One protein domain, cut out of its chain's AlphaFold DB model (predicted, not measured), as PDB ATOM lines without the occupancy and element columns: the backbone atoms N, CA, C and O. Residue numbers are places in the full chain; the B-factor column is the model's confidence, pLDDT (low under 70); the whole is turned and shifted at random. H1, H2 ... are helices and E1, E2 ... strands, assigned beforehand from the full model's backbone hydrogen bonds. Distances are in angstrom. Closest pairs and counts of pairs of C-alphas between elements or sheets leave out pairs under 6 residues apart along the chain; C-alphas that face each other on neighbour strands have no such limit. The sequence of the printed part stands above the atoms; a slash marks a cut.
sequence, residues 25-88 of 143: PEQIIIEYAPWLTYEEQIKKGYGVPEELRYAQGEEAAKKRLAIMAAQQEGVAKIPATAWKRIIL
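Overview. This is residues 25 to 88 of the 143 residues of an uncharacterized protein of Acinetobacter lwoffii NIPH 478 (UniProt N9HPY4). A two-stranded ribbon, E1 beside E2, forms one end of an elongated model, and the long helix H3 runs away from it to make much of the length. Two short helices, H1 and H2, lie along one side of H3, with H2 packing on the part of H3 far from the ribbon. The 64 printed residues hold two named strands and three named helices in the order E1, H1, H2, H3, E2; the sheet, E1 - E2, is antiparallel, and the class is mixed, helices and strands. The whole is loose, with a radius of gyration of the C-alphas of 15.2 A and spans of 46 by 26 by 16 A.

Along the chain. E1 is residues 28 to 32, 13.1 A long, from C-alpha 28 at (121.950, 190.077, 192.276). E2 is residues 84 to 88, 13.3 A, ending with C-alpha 88 at (125.629, 191.449, 189.147). H3, residues 58 to 76, measures 27.1 A and begins with C-alpha 58 at (126.018, 182.954, 230.263). H1 is residues 38 to 43, 8.7 A, and H2 is residues 50 to 54, 7.2 A.

Arrangement. E1 and E2 are antiparallel neighbours at 158 degrees, with N 30 and O 86 at 2.9 A and N 84 and O 32 at 2.8 A, within hydrogen-bond range. H3 is apart from E1. H2 touches H3, which meets it with residues 60 to 64 alone; the closest C-alphas, of Leu 52 and Ala 60, are 6.4 A apart. H1 and H3 are only just apart, at 8.1 A, and H1 is apart from H2. In H1 and H3 every O i to N i+4 pair is within hydrogen-bond range; in H2 0 of 1 is, beside 1 of 2 O i to N i+3 pairs.

Size, cuts and confidence. The C-alphas farthest apart, of Glu 26 and Gly 57, are 46.0 A apart. The printed part has no cut, and no link is long. The mean pLDDT of the printed part is 89.0, and no printed residue is under 70.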
ATOM      1  N   PRO A  25     119.096 183.871 188.667       84.19
ATOM      2  CA  PRO A  25     118.490 185.169 188.930       84.19
ATOM      3  C   PRO A  25     118.961 186.195 187.906       84.19
ATOM      4  O   PRO A  25     120.150 186.254 187.606       84.19
ATOM      5  N   GLU A  26     118.041 187.020 187.405       87.56
ATOM      6  CA  GLU A  26     118.356 188.074 186.430       87.56
ATOM      7  C   GLU A  26     119.399 189.055 186.969       87.56
ATOM      8  O   GLU A  26     120.342 189.419 186.264       87.56
ATOM      9  N   GLN A  27     119.247 189.436 188.239       88.81
ATOM     10  CA  GLN A  27     120.148 190.339 188.937       88.81
ATOM     11  C   GLN A  27     120.393 189.885 190.373       88.81
ATOM     12  O   GLN A  27     119.502 189.363 191.048       88.81
ATOM     13  N   ILE A  28     121.607 190.136 190.855       86.31
ATOM     14  CA  ILE A  28     121.950 190.077 192.276       86.31
ATOM     15  C   ILE A  28     122.455 191.463 192.661       86.31
ATOM     16  O   ILE A  28     123.415 191.955 192.071       86.31
ATOM     17  N   ILE A  29     121.797 192.090 193.635       88.94
ATOM     18  CA  ILE A  29     122.165 193.413 194.143       88.94
ATOM     19  C   ILE A  29     122.854 193.218 195.488       88.94
ATOM     20  O   ILE A  29     122.270 192.647 196.409       88.94
ATOM     21  N   ILE A  30     124.090 193.691 195.588       87.56
ATOM     22  CA  ILE A  30     124.867 193.705 196.825       87.56
ATOM     23  C   ILE A  30     125.003 195.160 197.251       87.56
ATOM     24  O   ILE A  30     125.514 195.983 196.494       87.56
ATOM     25  N   GLU A  31     124.532 195.480 198.450       88.31
ATOM     26  CA  GLU A  31     124.682 196.808 199.042       88.31
ATOM     27  C   GLU A  31     125.840 196.786 200.041       88.31
ATOM     28  O   GLU A  31     125.962 195.857 200.841       88.31
ATOM     29  N   TYR A  32     126.706 197.794 199.982       87.62
ATOM     30  CA  TYR A  32     127.856 197.919 200.874       87.62
ATOM     31  C   TYR A  32     128.096 199.386 201.224       87.62
ATOM     32  O   TYR A  32     127.805 200.278 200.431       87.62
ATOM     33  N   ALA A  33     128.628 199.647 202.411       88.25
ATOM     34  CA  ALA A  33     128.971 200.987 202.866       88.25
ATOM     35  C   ALA A  33     130.276 200.932 203.668       88.25
ATOM     36  O   ALA A  33     130.571 199.887 204.261       88.25
ATOM     37  N   PRO A  34     131.054 202.028 203.715       83.81
ATOM     38  CA  PRO A  34     132.146 202.146 204.667       83.81
ATOM     39  C   PRO A  34     131.631 201.891 206.083       83.81
ATOM     40  O   PRO A  34     130.621 202.457 206.507       83.81
ATOM     41  N   TRP A  35     132.336 201.029 206.802       87.19
ATOM     42  CA  TRP A  35     132.089 200.766 208.210       87.19
ATOM     43  C   TRP A  35     133.311 201.169 209.030       87.19
ATOM     44  O   TRP A  35     134.342 201.572 208.496       87.19
ATOM     45  N   LEU A  36     133.176 201.082 210.343       85.75
ATOM     46  CA  LEU A  36     134.229 201.400 211.293       85.75
ATOM     47  C   LEU A  36     135.320 200.324 211.270       85.75
ATOM     48  O   LEU A  36     135.032 199.132 211.113       85.75
ATOM     49  N   THR A  37     136.566 200.726 211.510       87.62
ATOM     50  CA  THR A  37     137.648 199.780 211.817       87.62
ATOM     51  C   THR A  37     137.322 198.989 213.084       87.62
ATOM     52  O   THR A  37     136.508 199.410 213.906       87.62
ATOM     53  N   TYR A  38     137.948 197.829 213.271       85.44
ATOM     54  CA  TYR A  38     137.693 197.003 214.454       85.44
ATOM     55  C   TYR A  38     137.958 197.758 215.770       85.44
ATOM     56  O   TYR A  38     137.153 197.688 216.698       85.44
ATOM     57  N   GLU A  39     139.022 198.561 215.828       87.94
ATOM     58  CA  GLU A  39     139.336 199.384 217.001       87.94
ATOM     59  C   GLU A  39     138.261 200.440 217.282       87.94
ATOM     60  O   GLU A  39     137.859 200.647 218.427       87.94
ATOM     61  N   GLU A  40     137.758 201.103 216.239       90.56
ATOM     62  CA  GLU A  40     136.663 202.066 216.362       90.56
ATOM     63  C   GLU A  40     135.349 201.389 216.757       90.56
ATOM     64  O   GLU A  40     134.568 201.964 217.515       90.56
ATOM     65  N   GLN A  41     135.107 200.165 216.274       89.81
ATOM     66  CA  GLN A  41     133.959 199.363 216.686       89.81
ATOM     67  C   GLN A  41     134.031 199.054 218.180       89.81
ATOM     68  O   GLN A  41     133.037 199.265 218.870       89.81
ATOM     69  N   ILE A  42     135.185 198.626 218.706       90.75
ATOM     70  CA  ILE A  42     135.361 198.398 220.150       90.75
ATOM     71  C   ILE A  42     135.118 199.696 220.930       90.75
ATOM     72  O   ILE A  42     134.312 199.705 221.858       90.75
ATOM     73  N   LYS A  43     135.736 200.814 220.516       91.88
ATOM     74  CA  LYS A  43     135.567 202.124 221.177       91.88
ATOM     75  C   LYS A  43     134.109 202.594 221.212       91.88
ATOM     76  O   LYS A  43     133.705 203.243 222.171       91.88
ATOM     77  N   LYS A  44     133.318 202.277 220.181       89.69
ATOM     78  CA  LYS A  44     131.891 202.631 220.093       89.69
ATOM     79  C   LYS A  44     130.941 201.566 220.659       89.69
ATOM     80  O   LYS A  44     129.731 201.760 220.593       89.69
ATOM     81  N   GLY A  45     131.455 200.462 221.205       89.19
ATOM     82  CA  GLY A  45     130.639 199.374 221.759       89.19
ATOM     83  C   GLY A  45     129.971 198.472 220.711       89.19
ATOM     84  O   GLY A  45     129.036 197.746 221.035       89.19
ATOM     85  N   TYR A  46     130.437 198.510 219.462       90.06
ATOM     86  CA  TYR A  46     129.964 197.669 218.354       90.06
ATOM     87  C   TYR A  46     130.866 196.460 218.078       90.06
ATOM     88  O   TYR A  46     130.466 195.550 217.358       90.06
ATOM     89  N   GLY A  47     132.088 196.452 218.615       87.38
ATOM     90  CA  GLY A  47     133.051 195.361 218.465       87.38
ATOM     91  C   GLY A  47     133.117 194.514 219.728       87.38
ATOM     92  O   GLY A  47     133.127 195.059 220.828       87.38
ATOM     93  N   VAL A  48     133.169 193.187 219.578       88.38
ATOM     94  CA  VAL A  48     133.401 192.263 220.700       88.38
ATOM     95  C   VAL A  48     134.892 192.296 221.040       88.38
ATOM     96  O   VAL A  48     135.671 191.864 220.196       88.38
ATOM     97  N   PRO A  49     135.305 192.771 222.230       89.25
ATOM     98  CA  PRO A  49     136.711 192.763 222.628       89.25
ATOM     99  C   PRO A  49     137.285 191.345 222.651       89.25
ATOM    100  O   PRO A  49     136.550 190.369 222.831       89.25
ATOM    101  N   GLU A  50     138.599 191.217 222.481       86.88
ATOM    102  CA  GLU A  50     139.257 189.911 222.387       86.88
ATOM    103  C   GLU A  50     139.066 189.075 223.659       86.88
ATOM    104  O   GLU A  50     138.775 187.880 223.576       86.88
ATOM    105  N   GLU A  51     139.088 189.715 224.829       86.56
ATOM    106  CA  GLU A  51     138.867 189.062 226.121       86.56
ATOM    107  C   GLU A  51     137.464 188.449 226.198       86.56
ATOM    108  O   GLU A  51     137.259 187.371 226.756       86.56
ATOM    109  N   LEU A  52     136.482 189.115 225.585       89.31
ATOM    110  CA  LEU A  52     135.100 188.658 225.539       89.31
ATOM    111  C   LEU A  52     134.857 187.644 224.413       89.31
ATOM    112  O   LEU A  52     133.869 186.913 224.454       89.31
ATOM    113  N   ARG A  53     135.731 187.563 223.407       84.12
ATOM    114  CA  ARG A  53     135.544 186.687 222.243       84.12
ATOM    115  C   ARG A  53     135.518 185.211 222.630       84.12
ATOM    116  O   ARG A  53     134.654 184.481 222.151       84.12
ATOM    117  N   TYR A  54     136.408 184.801 223.532       85.31
ATOM    118  CA  TYR A  54     136.553 183.404 223.964       85.31
ATOM    119  C   TYR A  54     136.037 183.133 225.381       85.31
ATOM    120  O   TYR A  54     135.982 181.974 225.798       85.31
ATOM    121  N   ALA A  55     135.617 184.177 226.103       87.25
ATOM    122  CA  ALA A  55     135.048 184.047 227.437       87.25
ATOM    123  C   ALA A  55     133.831 183.105 227.444       87.25
ATOM    124  O   ALA A  55     132.913 183.219 226.624       87.25
ATOM    125  N   GLN A  56     133.824 182.166 228.383       88.69
ATOM    126  CA  GLN A  56     132.745 181.198 228.549       88.69
ATOM    127  C   GLN A  56     131.740 181.685 229.597       88.69
ATOM    128  O   GLN A  56     132.035 182.568 230.400       88.69
ATOM    129  N   GLY A  57     130.546 181.097 229.585       92.25
ATOM    130  CA  GLY A  57     129.488 181.402 230.546       92.25
ATOM    131  C   GLY A  57     128.394 182.325 230.009       92.25
ATOM    132  O   GLY A  57     128.552 183.039 229.015       92.25
ATOM    133  N   GLU A  58     127.248 182.282 230.686       91.50
ATOM    134  CA  GLU A  58     126.018 182.954 230.263       91.50
ATOM    135  C   GLU A  58     126.173 184.481 230.215       91.50
ATOM    136  O   GLU A  58     125.680 185.133 229.297       91.50
ATOM    137  N   GLU A  59     126.918 185.063 231.157       91.81
ATOM    138  CA  GLU A  59     127.147 186.508 231.204       91.81
ATOM    139  C   GLU A  59     127.990 186.999 230.016       91.81
ATOM    140  O   GLU A  59     127.659 188.005 229.383       91.81
ATOM    141  N   ALA A  60     129.039 186.254 229.651       90.62
ATOM    142  CA  ALA A  60     129.849 186.551 228.474       90.62
ATOM    143  C   ALA A  60     129.023 186.433 227.183       90.62
ATOM    144  O   ALA A  60     129.118 187.285 226.298       90.62
ATOM    145  N   ALA A  61     128.158 185.416 227.090       90.81
ATOM    146  CA  ALA A  61     127.239 185.256 225.965       90.81
ATOM    147  C   ALA A  61     126.247 186.427 225.852       90.81
ATOM    148  O   ALA A  61     126.090 186.983 224.764       90.81
ATOM    149  N   LYS A  62     125.645 186.864 226.967       93.50
ATOM    150  CA  LYS A  62     124.746 188.031 227.006       93.50
ATOM    151  C   LYS A  62     125.445 189.310 226.546       93.50
ATOM    152  O   LYS A  62     124.891 190.038 225.727       93.50
ATOM    153  N   LYS A  63     126.678 189.558 227.003       92.00
ATOM    154  CA  LYS A  63     127.472 190.724 226.574       92.00
ATOM    155  C   LYS A  63     127.768 190.693 225.071       92.00
ATOM    156  O   LYS A  63     127.592 191.709 224.406       92.00
ATOM    157  N   ARG A  64     128.136 189.534 224.508       90.88
ATOM    158  CA  ARG A  64     128.330 189.386 223.051       90.88
ATOM    159  C   ARG A  64     127.053 189.668 222.264       90.88
ATOM    160  O   ARG A  64     127.106 190.395 221.277       90.88
ATOM    161  N   LEU A  65     125.914 189.136 222.709       90.75
ATOM    162  CA  LEU A  65     124.620 189.374 222.064       90.75
ATOM    163  C   LEU A  65     124.226 190.857 222.094       90.75
ATOM    164  O   LEU A  65     123.776 191.385 221.079       90.75
ATOM    165  N   ALA A  66     124.444 191.543 223.218       92.69
ATOM    166  CA  ALA A  66     124.184 192.977 223.332       92.69
ATOM    167  C   ALA A  66     125.053 193.803 222.366       92.69
ATOM    168  O   ALA A  66     124.546 194.705 221.704       92.69
ATOM    169  N   ILE A  67     126.337 193.457 222.226       92.31
ATOM    170  CA  ILE A  67     127.249 194.109 221.272       92.31
ATOM    171  C   ILE A  67     126.804 193.861 219.826       92.31
ATOM    172  O   ILE A  67     126.780 194.794 219.027       92.31
ATOM    173  N   MET A  68     126.395 192.633 219.484       88.50
ATOM    174  CA  MET A  68     125.861 192.323 218.151       88.50
ATOM    175  C   MET A  68     124.590 193.126 217.841       88.50
ATOM    176  O   MET A  68     124.441 193.634 216.731       88.50
ATOM    177  N   ALA A  69     123.690 193.284 218.815       90.12
ATOM    178  CA  ALA A  69     122.503 194.123 218.660       90.12
ATOM    179  C   ALA A  69     122.882 195.601 218.451       90.12
ATOM    180  O   ALA A  69     122.412 196.230 217.502       90.12
ATOM    181  N   ALA A  70     123.806 196.132 219.258       90.69
ATOM    182  CA  ALA A  70     124.309 197.497 219.110       90.69
ATOM    183  C   ALA A  70     124.986 197.723 217.746       90.69
ATOM    184  O   ALA A  70     124.792 198.766 217.124       90.69
ATOM    185  N   GLN A  71     125.736 196.737 217.246       89.88
ATOM    186  CA  GLN A  71     126.331 196.770 215.911       89.88
ATOM    187  C   GLN A  71     125.251 196.873 214.826       89.88
ATOM    188  O   GLN A  71     125.367 197.712 213.933       89.88
ATOM    189  N   GLN A  72     124.179 196.078 214.912       88.50
ATOM    190  CA  GLN A  72     123.060 196.145 213.963       88.50
ATOM    191  C   GLN A  72     122.362 197.511 213.988       88.50
ATOM    192  O   GLN A  72     122.072 198.072 212.929       88.50
ATOM    193  N   GLU A  73     122.141 198.084 215.172       89.75
ATOM    194  CA  GLU A  73     121.600 199.440 215.306       89.75
ATOM    195  C   GLU A  73     122.540 200.504 214.730       89.75
ATOM    196  O   GLU A  73     122.091 201.444 214.074       89.75
ATOM    197  N   GLY A  74     123.848 200.363 214.955       89.06
ATOM    198  CA  GLY A  74     124.861 201.244 214.385       89.06
ATOM    199  C   GLY A  74     124.849 201.207 212.856       89.06
ATOM    200  O   GLY A  74     124.869 202.254 212.213       89.06
ATOM    201  N   VAL A  75     124.744 200.012 212.269       87.88
ATOM    202  CA  VAL A  75     124.637 199.832 210.815       87.88
ATOM    203  C   VAL A  75     123.342 200.445 210.274       87.88
ATOM    204  O   VAL A  75     123.353 201.080 209.221       87.88
ATOM    205  N   ALA A  76     122.230 200.326 211.003       88.50
ATOM    206  CA  ALA A  76     120.960 200.945 210.620       88.50
ATOM    207  C   ALA A  76     121.010 202.486 210.606       88.50
ATOM    208  O   ALA A  76     120.215 203.114 209.909       88.50
ATOM    209  N   LYS A  77     121.950 203.095 211.343       90.38
ATOM    210  CA  LYS A  77     122.175 204.550 211.380       90.38
ATOM    211  C   LYS A  77     123.091 205.060 210.263       90.38
ATOM    212  O   LYS A  77     123.258 206.272 210.141       90.38
ATOM    213  N   ILE A  78     123.682 204.182 209.444       88.25
ATOM    214  CA  ILE A  78     124.478 204.605 208.284       88.25
ATOM    215  C   ILE A  78     123.558 205.363 207.315       88.25
ATOM    216  O   ILE A  78     122.530 204.812 206.903       88.25
ATOM    217  N   PRO A  79     123.906 206.601 206.915       90.69
ATOM    218  CA  PRO A  79     123.064 207.387 206.027       90.69
ATOM    219  C   PRO A  79     122.885 206.678 204.684       90.69
ATOM    220  O   PRO A  79     123.833 206.119 204.134       90.69
ATOM    221  N   ALA A  80     121.675 206.747 204.121       88.25
ATOM    222  CA  ALA A  80     121.338 206.111 202.844       88.25
ATOM    223  C   ALA A  80     122.308 206.494 201.707       88.25
ATOM    224  O   ALA A  80     122.601 205.677 200.842       88.25
ATOM    225  N   THR A  81     122.852 207.713 201.746       89.62
ATOM    226  CA  THR A  81     123.815 208.247 200.772       89.62
ATOM    227  C   THR A  81     125.197 207.594 200.828       89.62
ATOM    228  O   THR A  81     125.937 207.675 199.853       89.62
ATOM    229  N   ALA A  82     125.562 206.942 201.938       88.12
ATOM    230  CA  ALA A  82     126.832 206.226 202.070       88.12
ATOM    231  C   ALA A  82     126.780 204.799 201.497       88.12
ATOM    232  O   ALA A  82     127.828 204.184 201.290       88.12
ATOM    233  N   TRP A  83     125.580 204.271 201.234       89.38
ATOM    234  CA  TRP A  83     125.405 202.945 200.657       89.38
ATOM    235  C   TRP A  83     125.680 202.967 199.157       89.38
ATOM    236  O   TRP A  83     125.071 203.706 198.386       89.38
ATOM    237  N   LYS A  84     126.587 202.094 198.741       88.12
ATOM    238  CA  LYS A  84     126.907 201.796 197.352       88.12
ATOM    239  C   LYS A  84     126.281 200.461 196.962       88.12
ATOM    240  O   LYS A  84     125.980 199.619 197.809       88.12
ATOM    241  N   ARG A  85     126.074 200.269 195.659       90.12
ATOM    242  CA  ARG A  85     125.447 199.068 195.099       90.12
ATOM    243  C   ARG A  85     126.342 198.435 194.052       90.12
ATOM    244  O   ARG A  85     126.841 199.124 193.169       90.12
ATOM    245  N   ILE A  86     126.467 197.118 194.120       88.94
ATOM    246  CA  ILE A  86     127.033 196.279 193.071       88.94
ATOM    247  C   ILE A  86     125.880 195.503 192.454       88.94
ATOM    248  O   ILE A  86     125.170 194.778 193.152       88.94
ATOM    249  N   ILE A  87     125.697 195.657 191.146       90.12
ATOM    250  CA  ILE A  87     124.686 194.929 190.381       90.12
ATOM    251  C   ILE A  87     125.408 193.856 189.573       90.12
ATOM    252  O   ILE A  87     126.182 194.158 188.666       90.12
ATOM    253  N   LEU A  88     125.175 192.596 189.922       89.00
ATOM    254  CA  LEU A  88     125.629 191.449 189.147       89.00
ATOM    255  C   LEU A  88     124.514 191.009 188.207       89.00
ATOM    256  O   LEU A  88     123.352 190.969 188.612       89.00
TER     257      LEU A  88